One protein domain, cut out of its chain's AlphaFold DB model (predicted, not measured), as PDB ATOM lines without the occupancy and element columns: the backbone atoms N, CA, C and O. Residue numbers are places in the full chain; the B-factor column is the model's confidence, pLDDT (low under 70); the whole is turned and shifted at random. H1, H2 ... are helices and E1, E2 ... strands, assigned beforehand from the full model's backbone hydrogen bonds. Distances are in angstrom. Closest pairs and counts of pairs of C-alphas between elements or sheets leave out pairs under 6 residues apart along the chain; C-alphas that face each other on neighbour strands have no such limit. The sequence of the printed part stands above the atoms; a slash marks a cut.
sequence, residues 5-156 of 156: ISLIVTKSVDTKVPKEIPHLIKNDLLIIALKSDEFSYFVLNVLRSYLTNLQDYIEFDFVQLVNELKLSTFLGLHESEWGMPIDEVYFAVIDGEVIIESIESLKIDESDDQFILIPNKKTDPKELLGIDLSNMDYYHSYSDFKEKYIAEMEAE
ATOM      1  N   ILE A   5     106.361 134.407 134.895       88.00
ATOM      2  CA  ILE A   5     107.595 134.597 134.152       88.00
ATOM      3  C   ILE A   5     107.542 133.831 132.836       88.00
ATOM      4  O   ILE A   5     107.149 132.668 132.779       88.00
ATOM      5  N   SER A   6     107.989 134.497 131.778       92.00
ATOM      6  CA  SER A   6     108.318 133.851 130.515       92.00
ATOM      7  C   SER A   6     109.813 134.006 130.274       92.00
ATOM      8  O   SER A   6     110.372 135.095 130.451       92.00
ATOM      9  N   LEU A   7     110.461 132.916 129.884       93.81
ATOM     10  CA  LEU A   7     111.895 132.831 129.670       93.81
ATOM     11  C   LEU A   7     112.189 132.294 128.274       93.81
ATOM     12  O   LEU A   7     111.616 131.294 127.838       93.81
ATOM     13  N   ILE A   8     113.143 132.931 127.604       94.75
ATOM     14  CA  ILE A   8     113.850 132.342 126.467       94.75
ATOM     15  C   ILE A   8     115.163 131.802 127.012       94.75
ATOM     16  O   ILE A   8     115.962 132.558 127.567       94.75
ATOM     17  N   VAL A   9     115.396 130.506 126.837       94.31
ATOM     18  CA  VAL A   9     116.649 129.855 127.224       94.31
ATOM     19  C   VAL A   9     117.315 129.293 125.979       94.31
ATOM     20  O   VAL A   9     116.731 128.513 125.233       94.31
ATOM     21  N   THR A  10     118.558 129.680 125.736       94.00
ATOM     22  CA  THR A  10     119.355 129.154 124.626       94.00
ATOM     23  C   THR A  10     120.795 128.954 125.066       94.00
ATOM     24  O   THR A  10     121.205 129.428 126.124       94.00
ATOM     25  N   LYS A  11     121.583 128.235 124.267       90.81
ATOM     26  CA  LYS A  11     123.023 128.143 124.513       90.81
ATOM     27  C   LYS A  11     123.634 129.529 124.368       90.81
ATOM     28  O   LYS A  11     123.258 130.284 123.474       90.81
ATOM     29  N   SER A  12     124.572 129.854 125.246       82.31
ATOM     30  CA  SER A  12     125.344 131.081 125.150       82.31
ATOM     31  C   SER A  12     126.080 131.075 123.811       82.31
ATOM     32  O   SER A  12     126.946 130.244 123.542       82.31
ATOM     33  N   VAL A  13     125.643 131.967 122.937       75.62
ATOM     34  CA  VAL A  13     126.242 132.258 121.638       75.62
ATOM     35  C   VAL A  13     126.809 133.673 121.703       75.62
ATOM     36  O   VAL A  13     126.417 134.449 122.573       75.62
ATOM     37  N   ASP A  14     127.667 134.060 120.754       67.94
ATOM     38  CA  ASP A  14     128.229 135.423 120.638       67.94
ATOM     39  C   ASP A  14     127.171 136.530 120.364       67.94
ATOM     40  O   ASP A  14     127.490 137.645 119.934       67.94
ATOM     41  N   THR A  15     125.887 136.238 120.584       77.62
ATOM     42  CA  THR A  15     124.775 137.176 120.481       77.62
ATOM     43  C   THR A  15     124.894 138.241 121.561       77.62
ATOM     44  O   THR A  15     124.848 137.969 122.758       77.62
ATOM     45  N   LYS A  16     124.999 139.496 121.125       83.25
ATOM     46  CA  LYS A  16     124.983 140.655 122.016       83.25
ATOM     47  C   LYS A  16     123.545 141.017 122.354       83.25
ATOM     48  O   LYS A  16     122.834 141.536 121.496       83.25
ATOM     49  N   VAL A  17     123.146 140.777 123.597       89.56
ATOM     50  CA  VAL A  17     121.856 141.231 124.120       89.56
ATOM     51  C   VAL A  17     122.000 142.672 124.636       89.56
ATOM     52  O   VAL A  17     122.942 142.958 125.379       89.56
ATOM     53  N   PRO A  18     121.129 143.614 124.228       90.00
ATOM     54  CA  PRO A  18     121.138 144.978 124.753       90.00
ATOM     55  C   PRO A  18     120.964 145.017 126.277       90.00
ATOM     56  O   PRO A  18     120.189 144.245 126.842       90.00
ATOM     57  N   LYS A  19     121.652 145.949 126.952       88.56
ATOM     58  CA  LYS A  19     121.659 146.046 128.426       88.56
ATOM     59  C   LYS A  19     120.291 146.394 129.019       88.56
ATOM     60  O   LYS A  19     120.057 146.199 130.210       88.56
ATOM     61  N   GLU A  20     119.384 146.932 128.217       89.75
ATOM     62  CA  GLU A  20     118.026 147.273 128.627       89.75
ATOM     63  C   GLU A  20     117.135 146.033 128.797       89.75
ATOM     64  O   GLU A  20     116.095 146.107 129.458       89.75
ATOM     65  N   ILE A  21     117.539 144.901 128.214       91.12
ATOM     66  CA  ILE A  21     116.814 143.633 128.245       91.12
ATOM     67  C   ILE A  21     117.374 142.790 129.389       91.12
ATOM     68  O   ILE A  21     118.557 142.458 129.353       91.12
ATOM     69  N   PRO A  22     116.572 142.417 130.401       93.31
ATOM     70  CA  PRO A  22     117.065 141.561 131.471       93.31
ATOM     71  C   PRO A  22     117.447 140.182 130.945       93.31
ATOM     72  O   PRO A  22     116.600 139.434 130.451       93.31
ATOM     73  N   HIS A  23     118.727 139.857 131.066       93.75
ATOM     74  CA  HIS A  23     119.281 138.585 130.638       93.75
ATOM     75  C   HIS A  23     120.425 138.162 131.553       93.75
ATOM     76  O   HIS A  23     121.067 139.000 132.170       93.75
ATOM     77  N   LEU A  24     120.691 136.865 131.630       91.56
ATOM     78  CA  LEU A  24     121.807 136.306 132.383       91.56
ATOM     79  C   LEU A  24     122.581 135.350 131.484       91.56
ATOM     80  O   LEU A  24     121.983 134.612 130.695       91.56
ATOM     81  N   ILE A  25     123.907 135.362 131.612       89.25
ATOM     82  CA  ILE A  25     124.785 134.388 130.965       89.25
ATOM     83  C   ILE A  25     125.414 133.539 132.061       89.25
ATOM     84  O   ILE A  25     126.279 134.000 132.801       89.25
ATOM     85  N   LYS A  26     124.970 132.289 132.182       85.31
ATOM     86  CA  LYS A  26     125.409 131.385 133.249       85.31
ATOM     87  C   LYS A  26     125.435 129.953 132.741       85.31
ATOM     88  O   LYS A  26     124.505 129.526 132.070       85.31
ATOM     89  N   ASN A  27     126.485 129.205 133.085       83.25
ATOM     90  CA  ASN A  27     126.626 127.783 132.743       83.25
ATOM     91  C   ASN A  27     126.417 127.488 131.241       83.25
ATOM     92  O   ASN A  27     125.659 126.592 130.891       83.25
ATOM     93  N   ASP A  28     127.048 128.270 130.362       87.69
ATOM     94  CA  ASP A  28     126.891 128.177 128.900       87.69
ATOM     95  C   ASP A  28     125.455 128.389 128.387       87.69
ATOM     96  O   ASP A  28     125.143 128.040 127.246       87.69
ATOM     97  N   LEU A  29     124.581 129.003 129.187       91.38
ATOM     98  CA  LEU A  29     123.232 129.396 128.793       91.38
ATOM     99  C   LEU A  29     123.104 130.913 128.754       91.38
ATOM    100  O   LEU A  29     123.633 131.621 129.609       91.38
ATOM    101  N   LEU A  30     122.357 131.390 127.767       92.94
ATOM    102  CA  LEU A  30     121.756 132.711 127.743       92.94
ATOM    103  C   LEU A  30     120.289 132.561 128.153       92.94
ATOM    104  O   LEU A  30     119.524 131.848 127.501       92.94
ATOM    105  N   ILE A  31     119.911 133.245 129.226       93.94
ATOM    106  CA  ILE A  31     118.556 133.251 129.772       93.94
ATOM    107  C   ILE A  31     118.027 134.673 129.650       93.94
ATOM    108  O   ILE A  31     118.618 135.589 130.213       93.94
ATOM    109  N   ILE A  32     116.927 134.872 128.932       94.50
ATOM    110  CA  ILE A  32     116.296 136.181 128.745       94.50
ATOM    111  C   ILE A  32     114.920 136.146 129.397       94.50
ATOM    112  O   ILE A  32     114.100 135.296 129.054       94.50
ATOM    113  N   ALA A  33     114.661 137.087 130.303       93.62
ATOM    114  CA  ALA A  33     113.359 137.221 130.939       93.62
ATOM    115  C   ALA A  33     112.468 138.205 130.182       93.62
ATOM    116  O   ALA A  33     112.896 139.294 129.788       93.62
ATOM    117  N   LEU A  34     111.197 137.842 130.030       91.25
ATOM    118  CA  LEU A  34     110.195 138.631 129.322       91.25
ATOM    119  C   LEU A  34     109.137 139.156 130.293       91.25
ATOM    120  O   LEU A  34     108.779 138.496 131.265       91.25
ATOM    121  N   LYS A  35     108.630 140.362 130.013       80.00
ATOM    122  CA  LYS A  35     107.556 141.002 130.797       80.00
ATOM    123  C   LYS A  35     106.161 140.478 130.469       80.00
ATOM    124  O   LYS A  35     105.236 140.776 131.216       80.00
ATOM    125  N   SER A  36     106.014 139.845 129.308       70.25
ATOM    126  CA  SER A  36     104.727 139.466 128.742       70.25
ATOM    127  C   SER A  36     104.520 137.959 128.849       70.25
ATOM    128  O   SER A  36     105.433 137.164 128.608       70.25
ATOM    129  N   ASP A  37     103.289 137.583 129.168       75.88
ATOM    130  CA  ASP A  37     102.819 136.204 129.337       75.88
ATOM    131  C   ASP A  37     102.258 135.650 128.003       75.88
ATOM    132  O   ASP A  37     101.372 134.797 127.947       75.88
ATOM    133  N   GLU A  38     102.782 136.179 126.896       85.38
ATOM    134  CA  GLU A  38     102.354 135.934 125.516       85.38
ATOM    135  C   GLU A  38     102.555 134.496 125.035       85.38
ATOM    136  O   GLU A  38     101.911 134.079 124.074       85.38
ATOM    137  N   PHE A  39     103.415 133.724 125.702       89.19
ATOM    138  CA  PHE A  39     103.741 132.351 125.311       89.19
ATOM    139  C   PHE A  39     102.515 131.441 125.331       89.19
ATOM    140  O   PHE A  39     102.349 130.618 124.436       89.19
ATOM    141  N   SER A  40     101.631 131.620 126.313       85.56
ATOM    142  CA  SER A  40     100.390 130.848 126.420       85.56
ATOM    143  C   SER A  40      99.487 131.051 125.191       85.56
ATOM    144  O   SER A  40      99.067 130.088 124.548       85.56
ATOM    145  N   TYR A  41      99.246 132.307 124.809       88.00
ATOM    146  CA  TYR A  41      98.459 132.675 123.628       88.00
ATOM    147  C   TYR A  41      99.132 132.254 122.323       88.00
ATOM    148  O   TYR A  41      98.466 131.752 121.417       88.00
ATOM    149  N   PHE A  42     100.448 132.433 122.235       91.38
ATOM    150  CA  PHE A  42     101.245 132.011 121.093       91.38
ATOM    151  C   PHE A  42     101.116 130.504 120.850       91.38
ATOM    152  O   PHE A  42     100.758 130.088 119.749       91.38
ATOM    153  N   VAL A  43     101.316 129.686 121.887       89.44
ATOM    154  CA  VAL A  43     101.202 128.226 121.784       89.44
ATOM    155  C   VAL A  43      99.798 127.811 121.352       89.44
ATOM    156  O   VAL A  43      99.663 126.966 120.469       89.44
ATOM    157  N   LEU A  44      98.746 128.433 121.891       87.75
ATOM    158  CA  LEU A  44      97.387 128.168 121.417       87.75
ATOM    159  C   LEU A  44      97.211 128.478 119.929       87.75
ATOM    160  O   LEU A  44      96.572 127.706 119.214       87.75
ATOM    161  N   ASN A  45      97.770 129.589 119.449       89.81
ATOM    162  CA  ASN A  45      97.684 129.942 118.038       89.81
ATOM    163  C   ASN A  45      98.442 128.942 117.156       89.81
ATOM    164  O   ASN A  45      97.906 128.552 116.122       89.81
ATOM    165  N   VAL A  46      99.623 128.479 117.576       91.19
ATOM    166  CA  VAL A  46     100.382 127.408 116.900       91.19
ATOM    167  C   VAL A  46      99.565 126.120 116.823       91.19
ATOM    168  O   VAL A  46      99.399 125.550 115.742       91.19
ATOM    169  N   LEU A  47      98.986 125.683 117.943       87.75
ATOM    170  CA  LEU A  47      98.205 124.444 118.002       87.75
ATOM    171  C   LEU A  47      96.892 124.510 117.200       87.75
ATOM    172  O   LEU A  47      96.405 123.468 116.762       87.75
ATOM    173  N   ARG A  48      96.318 125.705 117.003       86.81
ATOM    174  CA  ARG A  48      95.099 125.918 116.201       86.81
ATOM    175  C   ARG A  48      95.378 126.058 114.706       86.81
ATOM    176  O   ARG A  48      94.611 125.539 113.897       86.81
ATOM    177  N   SER A  49      96.411 126.810 114.322       87.81
ATOM    178  CA  SER A  49      96.667 127.158 112.916       87.81
ATOM    179  C   SER A  49      97.608 126.188 112.206       87.81
ATOM    180  O   SER A  49      97.584 126.142 110.977       87.81
ATOM    181  N   TYR A  50      98.403 125.411 112.955       82.75
ATOM    182  CA  TYR A  50      99.472 124.541 112.444       82.75
ATOM    183  C   TYR A  50     100.619 125.301 111.763       82.75
ATOM    184  O   TYR A  50     101.484 124.686 111.134       82.75
ATOM    185  N   LEU A  51     100.645 126.628 111.885       90.94
ATOM    186  CA  LEU A  51     101.781 127.423 111.451       90.94
ATOM    187  C   LEU A  51     102.865 127.277 112.515       90.94
ATOM    188  O   LEU A  51     102.632 127.477 113.702       90.94
ATOM    189  N   THR A  52     104.035 126.827 112.091       92.94
ATOM    190  CA  THR A  52     105.156 126.532 112.995       92.94
ATOM    191  C   THR A  52     106.254 127.574 112.882       92.94
ATOM    192  O   THR A  52     107.032 127.736 113.820       92.94
ATOM    193  N   ASN A  53     106.263 128.353 111.802       96.19
ATOM    194  CA  ASN A  53     107.281 129.351 111.572       96.19
ATOM    195  C   ASN A  53     107.033 130.561 112.472       96.19
ATOM    196  O   ASN A  53     105.957 131.157 112.447       96.19
ATOM    197  N   LEU A  54     108.043 130.972 113.241       94.56
ATOM    198  CA  LEU A  54     107.932 132.142 114.112       94.56
ATOM    199  C   LEU A  54     107.560 133.422 113.355       94.56
ATOM    200  O   LEU A  54     106.896 134.282 113.923       94.56
ATOM    201  N   GLN A  55     107.939 133.563 112.081       94.44
ATOM    202  CA  GLN A  55     107.602 134.749 111.287       94.44
ATOM    203  C   GLN A  55     106.100 134.892 111.025       94.44
ATOM    204  O   GLN A  55     105.643 136.011 110.789       94.44
ATOM    205  N   ASP A  56     105.333 133.801 111.107       96.00
ATOM    206  CA  ASP A  56     103.872 133.845 110.999       96.00
ATOM    207  C   ASP A  56     103.214 134.508 112.226       96.00
ATOM    208  O   ASP A  56     102.014 134.773 112.201       96.00
ATOM    209  N   TYR A  57     104.005 134.801 113.268       94.94
ATOM    210  CA  TYR A  57     103.586 135.324 114.570       94.94
ATOM    211  C   TYR A  57     104.333 136.606 114.968       94.94
ATOM    212  O   TYR A  57     104.582 136.868 116.145       94.94
ATOM    213  N   ILE A  58     104.746 137.417 113.989       93.44
ATOM    214  CA  ILE A  58     105.522 138.649 114.223       93.44
ATOM    215  C   ILE A  58     104.782 139.697 115.076       93.44
ATOM    216  O   ILE A  58     105.394 140.646 115.570       93.44
ATOM    217  N   GLU A  59     103.470 139.554 115.255       93.00
ATOM    218  CA  GLU A  59     102.658 140.395 116.134       93.00
ATOM    219  C   GLU A  59     102.970 140.217 117.624       93.00
ATOM    220  O   GLU A  59     102.609 141.092 118.407       93.00
ATOM    221  N   PHE A  60     103.631 139.123 118.011       93.31
ATOM    222  CA  PHE A  60     104.053 138.876 119.386       93.31
ATOM    223  C   PHE A  60     105.380 139.587 119.684       93.31
ATOM    224  O   PHE A  60     106.363 139.446 118.946       93.31
ATOM    225  N   ASP A  61     105.445 140.308 120.804       92.38
ATOM    226  CA  ASP A  61     106.600 141.130 121.184       92.38
ATOM    227  C   ASP A  61     107.857 140.264 121.362       92.38
ATOM    228  O   ASP A  61     108.966 140.650 120.976       92.38
ATOM    229  N   PHE A  62     107.701 139.048 121.899       92.81
ATOM    230  CA  PHE A  62     108.836 138.137 122.061       92.81
ATOM    231  C   PHE A  62     109.399 137.648 120.720       92.81
ATOM    232  O   PHE A  62     110.603 137.423 120.616       92.81
ATOM    233  N   VAL A  63     108.558 137.492 119.692       94.75
ATOM    234  CA  VAL A  63     108.990 137.061 118.355       94.75
ATOM    235  C   VAL A  63     109.811 138.163 117.698       94.75
ATOM    236  O   VAL A  63     110.864 137.891 117.119       94.75
ATOM    237  N   GLN A  64     109.378 139.418 117.841       94.19
ATOM    238  CA  GLN A  64     110.152 140.575 117.387       94.19
ATOM    239  C   GLN A  64     111.524 140.603 118.062       94.19
ATOM    240  O   GLN A  64     112.541 140.707 117.377       94.19
ATOM    241  N   LEU A  65     111.568 140.399 119.380       93.44
ATOM    242  CA  LEU A  65     112.819 140.338 120.130       93.44
ATOM    243  C   LEU A  65     113.741 139.202 119.653       93.44
ATOM    244  O   LEU A  65     114.929 139.416 119.417       93.44
ATOM    245  N   VAL A  66     113.207 137.991 119.496       93.69
ATOM    246  CA  VAL A  66     113.942 136.824 118.980       93.69
ATOM    247  C   VAL A  66     114.554 137.132 117.611       93.69
ATOM    248  O   VAL A  66     115.724 136.821 117.377       93.69
ATOM    249  N   ASN A  67     113.807 137.806 116.734       92.69
ATOM    250  CA  ASN A  67     114.275 138.226 115.416       92.69
ATOM    251  C   ASN A  67     115.375 139.291 115.480       92.69
ATOM    252  O   ASN A  67     116.375 139.184 114.765       92.69
ATOM    253  N   GLU A  68     115.227 140.297 116.342       93.31
ATOM    254  CA  GLU A  68     116.242 141.333 116.565       93.31
ATOM    255  C   GLU A  68     117.560 140.733 117.068       93.31
ATOM    256  O   GLU A  68     118.641 141.085 116.582       93.31
ATOM    257  N   LEU A  69     117.465 139.772 117.989       93.12
ATOM    258  CA  LEU A  69     118.597 139.029 118.538       93.12
ATOM    259  C   LEU A  69     119.093 137.901 117.620       93.12
ATOM    260  O   LEU A  69     120.126 137.293 117.906       93.12
ATOM    261  N   LYS A  70     118.393 137.635 116.510       92.62
ATOM    262  CA  LYS A  70     118.680 136.560 115.546       92.62
ATOM    263  C   LYS A  70     118.768 135.175 116.196       92.62
ATOM    264  O   LYS A  70     119.600 134.353 115.811       92.62
ATOM    265  N   LEU A  71     117.922 134.919 117.188       93.12
ATOM    266  CA  LEU A  71     117.835 133.619 117.843       93.12
ATOM    267  C   LEU A  71     116.974 132.692 116.982       93.12
ATOM    268  O   LEU A  71     115.787 132.929 116.807       93.12
ATOM    269  N   SER A  72     117.559 131.632 116.429       92.62
ATOM    270  CA  SER A  72     116.804 130.644 115.643       92.62
ATOM    271  C   SER A  72     116.479 129.376 116.430       92.62
ATOM    272  O   SER A  72     115.582 128.636 116.050       92.62
ATOM    273  N   THR A  73     117.206 129.110 117.516       95.44
ATOM    274  CA  THR A  73     117.065 127.887 118.308       95.44
ATOM    275  C   THR A  73     117.040 128.233 119.790       95.44
ATOM    276  O   THR A  73     117.995 128.824 120.302       95.44
ATOM    277  N   PHE A  74     115.947 127.900 120.473       95.81
ATOM    278  CA  PHE A  74     115.763 128.189 121.894       95.81
ATOM    279  C   PHE A  74     114.638 127.353 122.512       95.81
ATOM    280  O   PHE A  74     113.763 126.834 121.822       95.81
ATOM    281  N   LEU A  75     114.673 127.258 123.836       94.94
ATOM    282  CA  LEU A  75     113.600 126.765 124.683       94.94
ATOM    283  C   LEU A  75     112.750 127.957 125.133       94.94
ATOM    284  O   LEU A  75     113.276 128.899 125.732       94.94
ATOM    285  N   GLY A  76     111.451 127.912 124.855       94.25
ATOM    286  CA  GLY A  76     110.465 128.781 125.482       94.25
ATOM    287  C   GLY A  76     109.929 128.124 126.749       94.25
ATOM    288  O   GLY A  76     109.535 126.958 126.714       94.25
ATOM    289  N   LEU A  77     109.927 128.863 127.856       91.31
ATOM    290  CA  LEU A  77     109.374 128.448 129.143       91.31
ATOM    291  C   LEU A  77     108.432 129.535 129.643       91.31
ATOM    292  O   LEU A  77     108.784 130.713 129.627       91.31
ATOM    293  N   HIS A  78     107.250 129.145 130.095       89.19
ATOM    294  CA  HIS A  78     106.313 130.029 130.767       89.19
ATOM    295  C   HIS A  78     105.722 129.334 131.985       89.19
ATOM    296  O   HIS A  78     105.279 128.190 131.886       89.19
ATOM    297  N   GLU A  79     105.688 130.057 133.099       85.56
ATOM    298  CA  GLU A  79     104.993 129.679 134.324       85.56
ATOM    299  C   GLU A  79     104.143 130.870 134.784       85.56
ATOM    300  O   GLU A  79     104.628 132.005 134.845       85.56
ATOM    301  N   SER A  80     102.871 130.613 135.082       80.50
ATOM    302  CA  SER A  80     101.897 131.589 135.559       80.50
ATOM    303  C   SER A  80     100.991 130.959 136.612       80.50
ATOM    304  O   SER A  80     100.454 129.867 136.438       80.50
ATOM    305  N   GLU A  81     100.745 131.692 137.696       69.44
ATOM    306  CA  GLU A  81      99.890 131.216 138.785       69.44
ATOM    307  C   GLU A  81      98.393 131.233 138.437       69.44
ATOM    308  O   GLU A  81      97.675 130.358 138.919       69.44
ATOM    309  N   TRP A  82      97.899 132.209 137.652       66.19
ATOM    310  CA  TRP A  82      96.465 132.348 137.336       66.19
ATOM    311  C   TRP A  82      96.179 133.216 136.101       66.19
ATOM    312  O   TRP A  82      96.827 134.236 135.880       66.19
ATOM    313  N   GLY A  83      95.088 132.901 135.392       63.94
ATOM    314  CA  GLY A  83      94.432 133.823 134.452       63.94
ATOM    315  C   GLY A  83      94.932 133.768 133.008       63.94
ATOM    316  O   GLY A  83      94.499 134.588 132.198       63.94
ATOM    317  N   MET A  84      95.793 132.802 132.689       71.00
ATOM    318  CA  MET A  84      96.257 132.530 131.332       71.00
ATOM    319  C   MET A  84      95.544 131.314 130.741       71.00
ATOM    320  O   MET A  84      95.081 130.451 131.485       71.00
ATOM    321  N   PRO A  85      95.457 131.208 129.405       71.81
ATOM    322  CA  PRO A  85      94.901 130.019 128.770       71.81
ATOM    323  C   PRO A  85      95.722 128.744 129.013       71.81
ATOM    324  O   PRO A  85      95.191 127.648 128.860       71.81
ATOM    325  N   ILE A  86      97.010 128.892 129.346       75.69
ATOM    326  CA  ILE A  86      97.912 127.804 129.722       75.69
ATOM    327  C   ILE A  86      98.738 128.276 130.927       75.69
ATOM    328  O   ILE A  86      99.479 129.247 130.796       75.69
ATOM    329  N   ASP A  87      98.597 127.599 132.074       76.88
ATOM    330  CA  ASP A  87      99.284 127.951 133.335       76.88
ATOM    331  C   ASP A  87     100.805 127.747 133.237       76.88
ATOM    332  O   ASP A  87     101.588 128.577 133.683       76.88
ATOM    333  N   GLU A  88     101.232 126.641 132.628       83.38
ATOM    334  CA  GLU A  88     102.646 126.322 132.424       83.38
ATOM    335  C   GLU A  88     102.834 125.699 131.046       83.38
ATOM    336  O   GLU A  88     102.100 124.769 130.675       83.38
ATOM    337  N   VAL A  89     103.809 126.210 130.288       87.25
ATOM    338  CA  VAL A  89     104.141 125.692 128.960       87.25
ATOM    339  C   VAL A  89     105.631 125.740 128.653       87.25
ATOM    340  O   VAL A  89     106.314 126.731 128.908       87.25
ATOM    341  N   TYR A  90     106.105 124.664 128.035       89.75
ATOM    342  CA  TYR A  90     107.465 124.489 127.549       89.75
ATOM    343  C   TYR A  90     107.412 124.098 126.078       89.75
ATOM    344  O   TYR A  90     106.599 123.261 125.695       89.75
ATOM    345  N   PHE A  91     108.266 124.685 125.244       93.12
ATOM    346  CA  PHE A  91     108.346 124.327 123.828       93.12
ATOM    347  C   PHE A  91     109.735 124.608 123.261       93.12
ATOM    348  O   PHE A  91     110.418 125.545 123.674       93.12
ATOM    349  N   ALA A  92     110.152 123.806 122.286       95.38
ATOM    350  CA  ALA A  92     111.377 124.028 121.539       95.38
ATOM    351  C   ALA A  92     111.094 124.756 120.222       95.38
ATOM    352  O   ALA A  92     110.157 124.423 119.490       95.38
ATOM    353  N   VAL A  93     111.969 125.702 119.901       96.38
ATOM    354  CA  VAL A  93     112.116 126.282 118.567       96.38
ATOM    355  C   VAL A  93     113.457 125.838 118.001       96.38
ATOM    356  O   VAL A  93     114.475 125.933 118.690       96.38
ATOM    357  N   ILE A  94     113.463 125.367 116.755       95.81
ATOM    358  CA  ILE A  94     114.669 124.977 116.013       95.81
ATOM    359  C   ILE A  94     114.608 125.615 114.634       95.81
ATOM    360  O   ILE A  94     113.611 125.487 113.934       95.81
ATOM    361  N   ASP A  95     115.677 126.308 114.250       95.19
ATOM    362  CA  ASP A  95     115.778 127.021 112.971       95.19
ATOM    363  C   ASP A  95     114.585 127.956 112.665       95.19
ATOM    364  O   ASP A  95     114.229 128.182 111.512       95.19
ATOM    365  N   GLY A  96     113.997 128.547 113.711       94.75
ATOM    366  CA  GLY A  96     112.844 129.448 113.625       94.75
ATOM    367  C   GLY A  96     111.485 128.748 113.544       94.75
ATOM    368  O   GLY A  96     110.474 129.430 113.400       94.75
ATOM    369  N   GLU A  97     111.452 127.422 113.664       96.44
ATOM    370  CA  GLU A  97     110.240 126.605 113.632       96.44
ATOM    371  C   GLU A  97     109.917 126.056 115.026       96.44
ATOM    372  O   GLU A  97     110.770 125.467 115.695       96.44
ATOM    373  N   VAL A  98     108.670 126.212 115.467       94.62
ATOM    374  CA  VAL A  98     108.152 125.584 116.684       94.62
ATOM    375  C   VAL A  98     107.987 124.091 116.451       94.62
ATOM    376  O   VAL A  98     107.245 123.649 115.571       94.62
ATOM    377  N   ILE A  99     108.612 123.291 117.306       94.25
ATOM    378  CA  ILE A  99     108.446 121.843 117.279       94.25
ATOM    379  C   ILE A  99     107.192 121.492 118.073       94.25
ATOM    380  O   ILE A  99     107.235 121.362 119.294       94.25
ATOM    381  N   ILE A 100     106.067 121.323 117.376       90.00
ATOM    382  CA  ILE A 100     104.755 121.037 117.986       90.00
ATOM    383  C   ILE A 100     104.808 119.837 118.945       90.00
ATOM    384  O   ILE A 100     104.246 119.883 120.033       90.00
ATOM    385  N   GLU A 101     105.532 118.776 118.577       89.00
ATOM    386  CA  GLU A 101     105.708 117.568 119.403       89.00
ATOM    387  C   GLU A 101     106.469 117.815 120.715       89.00
ATOM    388  O   GLU A 101     106.480 116.955 121.593       89.00
ATOM    389  N   SER A 102     107.118 118.969 120.855       89.44
ATOM    390  CA  SER A 102     107.845 119.359 122.064       89.44
ATOM    391  C   SER A 102     107.034 120.240 123.013       89.44
ATOM    392  O   SER A 102     107.525 120.580 124.086       89.44
ATOM    393  N   ILE A 103     105.811 120.622 122.621       88.62
ATOM    394  CA  ILE A 103     104.935 121.448 123.448       88.62
ATOM    395  C   ILE A 103     104.451 120.610 124.637       88.62
ATOM    396  O   ILE A 103     103.618 119.707 124.510       88.62
ATOM    397  N   GLU A 104     104.976 120.928 125.811       82.00
ATOM    398  CA  GLU A 104     104.565 120.367 127.085       82.00
ATOM    399  C   GLU A 104     103.785 121.432 127.854       82.00
ATOM    400  O   GLU A 104     104.344 122.436 128.279       82.00
ATOM    401  N   SER A 105     102.477 121.221 128.011       72.31
ATOM    402  CA  SER A 105     101.607 122.086 128.808       72.31
ATOM    403  C   SER A 105     100.951 121.307 129.937       72.31
ATOM    404  O   SER A 105     100.484 120.183 129.714       72.31
ATOM    405  N   LEU A 106     100.828 121.921 131.112       58.31
ATOM    406  CA  LEU A 106     100.204 121.279 132.274       58.31
ATOM    407  C   LEU A 106      98.675 121.317 132.263       58.31
ATOM    408  O   LEU A 106      98.056 120.405 132.809       58.31
ATOM    409  N   LYS A 107      98.058 122.320 131.627       61.44
ATOM    410  CA  LYS A 107      96.598 122.429 131.484       61.44
ATOM    411  C   LYS A 107      96.238 123.250 130.248       61.44
ATOM    412  O   LYS A 107      96.185 124.471 130.310       61.44
ATOM    413  N   ILE A 108      95.988 122.583 129.130       61.25
ATOM    414  CA  ILE A 108      95.070 123.128 128.130       61.25
ATOM    415  C   ILE A 108      93.711 122.582 128.555       61.25
ATOM    416  O   ILE A 108      93.595 121.371 128.724       61.25
ATOM    417  N   ASP A 109      92.722 123.435 128.821       54.56
ATOM    418  CA  ASP A 109      91.384 122.953 129.175       54.56
ATOM    419  C   ASP A 109      90.771 122.259 127.946       54.56
ATOM    420  O   ASP A 109      90.269 122.894 127.018       54.56
ATOM    421  N   GLU A 110      90.920 120.932 127.893       52.19
ATOM    422  CA  GLU A 110      90.581 120.083 126.744       52.19
ATOM    423  C   GLU A 110      89.071 120.080 126.436       52.19
ATOM    424  O   GLU A 110      88.659 119.566 125.394       52.19
ATOM    425  N   SER A 111      88.226 120.627 127.324       50.41
ATOM    426  CA  SER A 111      86.768 120.546 127.196       50.41
ATOM    427  C   SER A 111      86.136 121.559 126.241       50.41
ATOM    428  O   SER A 111      84.997 121.333 125.830       50.41
ATOM    429  N   ASP A 112      86.844 122.628 125.857       51.19
ATOM    430  CA  ASP A 112      86.194 123.803 125.250       51.19
ATOM    431  C   ASP A 112      86.620 124.128 123.805       51.19
ATOM    432  O   ASP A 112      85.946 124.924 123.145       51.19
ATOM    433  N   ASP A 113      87.669 123.500 123.255       62.69
ATOM    434  CA  ASP A 113      88.137 123.811 121.894       62.69
ATOM    435  C   ASP A 113      88.499 122.580 121.047       62.69
ATOM    436  O   ASP A 113      89.621 122.076 121.043       62.69
ATOM    437  N   GLN A 114      87.524 122.146 120.244       58.34
ATOM    438  CA  GLN A 114      87.619 121.025 119.301       58.34
ATOM    439  C   GLN A 114      88.652 121.207 118.167       58.34
ATOM    440  O   GLN A 114      88.821 120.294 117.357       58.34
ATOM    441  N   PHE A 115      89.294 122.375 118.057       69.12
ATOM    442  CA  PHE A 115      90.258 122.687 116.999       69.12
ATOM    443  C   PHE A 115      91.717 122.699 117.476       69.12
ATOM    444  O   PHE A 115      92.611 122.875 116.648       69.12
ATOM    445  N   ILE A 116      91.975 122.506 118.774       74.38
ATOM    446  CA  ILE A 116      93.341 122.428 119.306       74.38
ATOM    447  C   ILE A 116      93.932 121.051 118.999       74.38
ATOM    448  O   ILE A 116      93.367 120.015 119.353       74.38
ATOM    449  N   LEU A 117      95.102 121.031 118.359       69.19
ATOM    450  CA  LEU A 117      95.879 119.806 118.228       69.19
ATOM    451  C   LEU A 117      96.517 119.430 119.569       69.19
ATOM    452  O   LEU A 117      97.221 120.229 120.180       69.19
ATOM    453  N   ILE A 118      96.347 118.173 119.974       69.94
ATOM    454  CA  ILE A 118      97.120 117.569 121.060       69.94
ATOM    455  C   ILE A 118      98.199 116.687 120.418       69.94
ATOM    456  O   ILE A 118      97.859 115.719 119.730       69.94
ATOM    457  N   PRO A 119      99.498 116.996 120.587       68.56
ATOM    458  CA  PRO A 119     100.562 116.178 120.017       68.56
ATOM    459  C   PRO A 119     100.504 114.745 120.565       68.56
ATOM    460  O   PRO A 119     100.608 114.514 121.768       68.56
ATOM    461  N   ASN A 120     100.365 113.759 119.672       63.22
ATOM    462  CA  ASN A 120     100.244 112.341 120.044       63.22
ATOM    463  C   ASN A 120     101.548 111.737 120.587       63.22
ATOM    464  O   ASN A 120     101.526 110.703 121.257       63.22
ATOM    465  N   LYS A 121     102.691 112.350 120.268       68.50
ATOM    466  CA  LYS A 121     104.014 111.944 120.732       68.50
ATOM    467  C   LYS A 121     104.711 113.171 121.295       68.50
ATOM    468  O   LYS A 121     104.896 114.146 120.575       68.50
ATOM    469  N   LYS A 122     105.072 113.099 122.572       78.44
ATOM    470  CA  LYS A 122     105.815 114.157 123.251       78.44
ATOM    471  C   LYS A 122     107.307 113.845 123.198       78.44
ATOM    472  O   LYS A 122     107.705 112.713 123.480       78.44
ATOM    473  N   THR A 123     108.104 114.834 122.818       85.06
ATOM    474  CA  THR A 123     109.568 114.813 122.924       85.06
ATOM    475  C   THR A 123     109.971 115.889 123.922       85.06
ATOM    476  O   THR A 123     109.460 116.998 123.823       85.06
ATOM    477  N   ASP A 124     110.857 115.590 124.876       88.00
ATOM    478  CA  ASP A 124     111.287 116.598 125.852       88.00
ATOM    479  C   ASP A 124     112.022 117.744 125.115       88.00
ATOM    480  O   ASP A 124     113.035 117.491 124.447       88.00
ATOM    481  N   PRO A 125     111.536 118.998 125.200       88.56
ATOM    482  CA  PRO A 125     112.148 120.126 124.502       88.56
ATOM    483  C   PRO A 125     113.593 120.390 124.959       88.56
ATOM    484  O   PRO A 125     114.419 120.826 124.155       88.56
ATOM    485  N   LYS A 126     113.944 120.087 126.215       89.31
ATOM    486  CA  LYS A 126     115.308 120.244 126.751       89.31
ATOM    487  C   LYS A 126     116.256 119.211 126.148       89.31
ATOM    488  O   LYS A 126     117.356 119.570 125.727       89.31
ATOM    489  N   GLU A 127     115.817 117.952 126.066       89.44
ATOM    490  CA  GLU A 127     116.590 116.881 125.424       89.44
ATOM    491  C   GLU A 127     116.807 117.180 123.939       89.44
ATOM    492  O   GLU A 127     117.919 117.030 123.434       89.44
ATOM    493  N   LEU A 128     115.767 117.671 123.257       90.56
ATOM    494  CA  LEU A 128     115.818 118.009 121.837       90.56
ATOM    495  C   LEU A 128     116.853 119.105 121.531       90.56
ATOM    496  O   LEU A 128     117.571 119.024 120.535       90.56
ATOM    497  N   LEU A 129     116.948 120.113 122.398       90.81
ATOM    498  CA  LEU A 129     117.874 121.241 122.251       90.81
ATOM    499  C   LEU A 129     119.262 120.970 122.862       90.81
ATOM    500  O   LEU A 129     120.207 121.745 122.665       90.81
ATOM    501  N   GLY A 130     119.404 119.877 123.617       89.81
ATOM    502  CA  GLY A 130     120.596 119.580 124.405       89.81
ATOM    503  C   GLY A 130     120.918 120.701 125.395       89.81
ATOM    504  O   GLY A 130     122.070 121.144 125.448       89.81
ATOM    505  N   ILE A 131     119.892 121.199 126.092       88.12
ATOM    506  CA  ILE A 131     119.980 122.220 127.144       88.12
ATOM    507  C   ILE A 131     119.858 121.524 128.502       88.12
ATOM    508  O   ILE A 131     118.908 120.780 128.734       88.12
ATOM    509  N   ASP A 132     120.801 121.795 129.403       87.19
ATOM    510  CA  ASP A 132     120.767 121.299 130.780       87.19
ATOM    511  C   ASP A 132     120.349 122.420 131.740       87.19
ATOM    512  O   ASP A 132     121.087 123.380 131.956       87.19
ATOM    513  N   LEU A 133     119.152 122.291 132.316       84.81
ATOM    514  CA  LEU A 133     118.606 123.245 133.284       84.81
ATOM    515  C   LEU A 133     118.904 122.860 134.742       84.81
ATOM    516  O   LEU A 133     118.468 123.568 135.645       84.81
ATOM    517  N   SER A 134     119.629 121.765 135.016       82.62
ATOM    518  CA  SER A 134     119.794 121.243 136.384       82.62
ATOM    519  C   SER A 134     120.469 122.227 137.343       82.62
ATOM    520  O   SER A 134     120.292 122.133 138.555       82.62
ATOM    521  N   ASN A 135     121.271 123.145 136.798       73.00
ATOM    522  CA  ASN A 135     122.021 124.159 137.536       73.00
ATOM    523  C   ASN A 135     121.482 125.580 137.298       73.00
ATOM    524  O   ASN A 135     122.175 126.556 137.600       73.00
ATOM    525  N   MET A 136     120.295 125.706 136.699       80.81
ATOM    526  CA  MET A 136     119.623 126.988 136.524       80.81
ATOM    527  C   MET A 136     118.956 127.387 137.840       80.81
ATOM    528  O   MET A 136     118.310 126.568 138.494       80.81
ATOM    529  N   ASP A 137     119.123 128.648 138.240       80.69
ATOM    530  CA  ASP A 137     118.397 129.163 139.395       80.69
ATOM    531  C   ASP A 137     116.902 129.209 139.071       80.69
ATOM    532  O   ASP A 137     116.502 129.510 137.947       80.69
ATOM    533  N   TYR A 138     116.066 128.941 140.069       77.38
ATOM    534  CA  TYR A 138     114.634 129.147 139.919       77.38
ATOM    535  C   TYR A 138     114.313 130.646 140.027       77.38
ATOM    536  O   TYR A 138     114.808 131.336 140.930       77.38
ATOM    537  N   TYR A 139     113.498 131.154 139.101       82.00
ATOM    538  CA  TYR A 139     113.090 132.558 139.050       82.00
ATOM    539  C   TYR A 139     111.578 132.649 139.194       82.00
ATOM    540  O   TYR A 139     110.838 132.205 138.327       82.00
ATOM    541  N   HIS A 140     111.123 133.256 140.287       75.62
ATOM    542  CA  HIS A 140     109.699 133.275 140.631       75.62
ATOM    543  C   HIS A 140     108.884 134.285 139.820       75.62
ATOM    544  O   HIS A 140     107.668 134.190 139.766       75.62
ATOM    545  N   SER A 141     109.515 135.328 139.278       87.06
ATOM    546  CA  SER A 141     108.827 136.377 138.521       87.06
ATOM    547  C   SER A 141     109.819 137.181 137.692       87.06
ATOM    548  O   SER A 141     111.015 137.218 138.000       87.06
ATOM    549  N   TYR A 142     109.317 137.920 136.703       89.12
ATOM    550  CA  TYR A 142     110.136 138.888 135.967       89.12
ATOM    551  C   TYR A 142     110.850 139.899 136.886       89.12
ATOM    552  O   TYR A 142     112.000 140.258 136.639       89.12
ATOM    553  N   SER A 143     110.190 140.363 137.954       88.81
ATOM    554  CA  SER A 143     110.776 141.330 138.892       88.81
ATOM    555  C   SER A 143     111.952 140.737 139.671       88.81
ATOM    556  O   SER A 143     112.996 141.378 139.742       88.81
ATOM    557  N   ASP A 144     111.812 139.504 140.177       88.50
ATOM    558  CA  ASP A 144     112.900 138.767 140.850       88.50
ATOM    559  C   ASP A 144     114.098 138.567 139.911       88.50
ATOM    560  O   ASP A 144     115.241 138.854 140.267       88.50
ATOM    561  N   PHE A 145     113.836 138.156 138.666       91.88
ATOM    562  CA  PHE A 145     114.885 138.022 137.656       91.88
ATOM    563  C   PHE A 145     115.596 139.356 137.400       91.88
ATOM    564  O   PHE A 145     116.825 139.426 137.350       91.88
ATOM    565  N   LYS A 146     114.828 140.440 137.251       90.88
ATOM    566  CA  LYS A 146     115.366 141.770 136.966       90.88
ATOM    567  C   LYS A 146     116.236 142.304 138.104       90.88
ATOM    568  O   LYS A 146     117.246 142.943 137.826       90.88
ATOM    569  N   GLU A 147     115.863 142.064 139.358       90.31
ATOM    570  CA  GLU A 147     116.681 142.451 140.514       90.31
ATOM    571  C   GLU A 147     118.041 141.744 140.496       90.31
ATOM    572  O   GLU A 147     119.072 142.402 140.650       90.31
ATOM    573  N   LYS A 148     118.057 140.435 140.211       89.25
ATOM    574  CA  LYS A 148     119.297 139.658 140.055       89.25
ATOM    575  C   LYS A 148     120.155 140.180 138.900       89.25
ATOM    576  O   LYS A 148     121.347 140.394 139.082       89.25
ATOM    577  N   TYR A 149     119.542 140.466 137.752       91.19
ATOM    578  CA  TYR A 149     120.229 141.059 136.601       91.19
ATOM    579  C   TYR A 149     120.903 142.399 136.930       91.19
ATOM    580  O   TYR A 149     122.058 142.621 136.573       91.19
ATOM    581  N   ILE A 150     120.197 143.293 137.629       90.62
ATOM    582  CA  ILE A 150     120.757 144.589 138.039       90.62
ATOM    583  C   ILE A 150     121.951 144.378 138.973       90.62
ATOM    584  O   ILE A 150     122.981 145.018 138.783       90.62
ATOM    585  N   ALA A 151     121.835 143.467 139.940       88.31
ATOM    586  CA  ALA A 151     122.914 143.177 140.878       88.31
ATOM    587  C   ALA A 151     124.174 142.623 140.186       88.31
ATOM    588  O   ALA A 151     125.282 142.992 140.570       88.31
ATOM    589  N   GLU A 152     124.026 141.776 139.161       85.44
ATOM    590  CA  GLU A 152     125.165 141.280 138.373       85.44
ATOM    591  C   GLU A 152     125.816 142.393 137.545       85.44
ATOM    592  O   GLU A 152     127.037 142.527 137.558       85.44
ATOM    593  N   MET A 153     125.020 143.258 136.910       85.19
ATOM    594  CA  MET A 153     125.547 144.405 136.162       85.19
ATOM    595  C   MET A 153     126.294 145.428 137.030       85.19
ATOM    596  O   MET A 153     127.144 146.148 136.517       85.19
ATOM    597  N   GLU A 154     125.943 145.557 138.312       83.25
ATOM    598  CA  GLU A 154     126.646 146.434 139.258       83.25
ATOM    599  C   GLU A 154     127.955 145.820 139.782       83.25
ATOM    600  O   GLU A 154     128.795 146.542 140.325       83.25
ATOM    601  N   ALA A 155     128.126 144.502 139.644       75.69
ATOM    602  CA  ALA A 155     129.320 143.777 140.069       75.69
ATOM    603  C   ALA A 155     130.415 143.699 138.981       75.69
ATOM    604  O   ALA A 155     131.569 143.424 139.325       75.69
ATOM    605  N   GLU A 156     130.064 143.937 137.711       61.91
ATOM    606  CA  GLU A 156     130.974 144.020 136.549       61.91
ATOM    607  C   GLU A 156     131.600 145.413 136.353       61.91
ATOM    608  O   GLU A 156     132.818 145.465 136.046       61.91
TER     609      GLU A 156
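What this domain is: This is residues 5 to 156 of the 156 residues of an uncharacterized protein of Chryseobacterium vrystaatense (UniProt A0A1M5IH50). A twisted antiparallel sheet of five strands forms the core, with H5 slantwise over E3 near one edge of the sheet and the short H4 over E4 near the other edge, on the same face. H1 and H3 graze the sheet, H2 lies between them along the chain, and the loop of residues 95 to 124 reaches out beyond the E5 edge, at the opposite end of the long axis from H5. The printed part has 152 residues, with five named helices and five named strands in the order E1 E2 E3 H1 H2 H3 E4 E5 H4 H5; the sheet runs E2 E3 E1 E4 E5. The class is mixed, helices and strands, though under half of the residues, 74 of 152, are in named elements. The whole is compact, with a radius of gyration of the C-alphas of 15.2 A, yet elongated in outline, 52 by 31 by 30 A.

Where its parts are: E1, residues 5 to 11, begins with C-alpha 5 at (107.595, 134.597, 134.152) and is 19.3 A long. E2 is residues 23 to 26 and E3 residues 29 to 34, 16.0 A. H1, residues 38 to 49, is 16.4 A long; H2 is residues 54 to 57 and H3 residues 61 to 68. E4, residues 74 to 80, spans 19.8 A, and E5, residues 88 to 94, spans 20.4 A. H4 is residues 125 to 129. H5, residues 142 to 155, is 20.2 A long and ends with C-alpha 155 at (129.320, 143.777, 140.069).

How they stand to each other: E1 and E3 are antiparallel, with N 8 and O 32 at 2.9 A. E2 and E3 form a hairpin, with N 24 and O 31 at 2.8 A. E1 and E4 have N 7 and O 77 at 2.8 A, and the hairpin E4 and E5 has N 76 and O 91 at 2.8 A. H1 only grazes the sheet with residues 38 to 43; its closest C-alphas to E4 are Phe 39 and His 78, 6.5 A. H3 only grazes it with residues 61 to 66. H2 and H3 only just touch, only at the corner, with 3 pairs of C-alphas within 8 A, the closest Leu 54 and Val 63, 6.6 A. H4 is on the sheet at a height of 7.7 A, only just over E4, with 3 of its C-alphas falling there. H5, on the same face, makes two layers, a helix over a sheet, at a height of 8.6 A; on the local plane it stands at 50 degrees to E3. Every O i to N i+4 pair is within hydrogen-bond range in H1, H3, H4 and H5; H2 is too short for one.

The domain as a whole: The C-alphas farthest apart, Gln 114 and Glu 156, are 52.0 A apart. The printed part has no cut. The links E1 to E2, E5 to H4 and H4 to H5 are long. Mean pLDDT of the printed part is 85.0; residues 14, 81 to 83, 106 to 115, 117 to 121 and 156 are under 70.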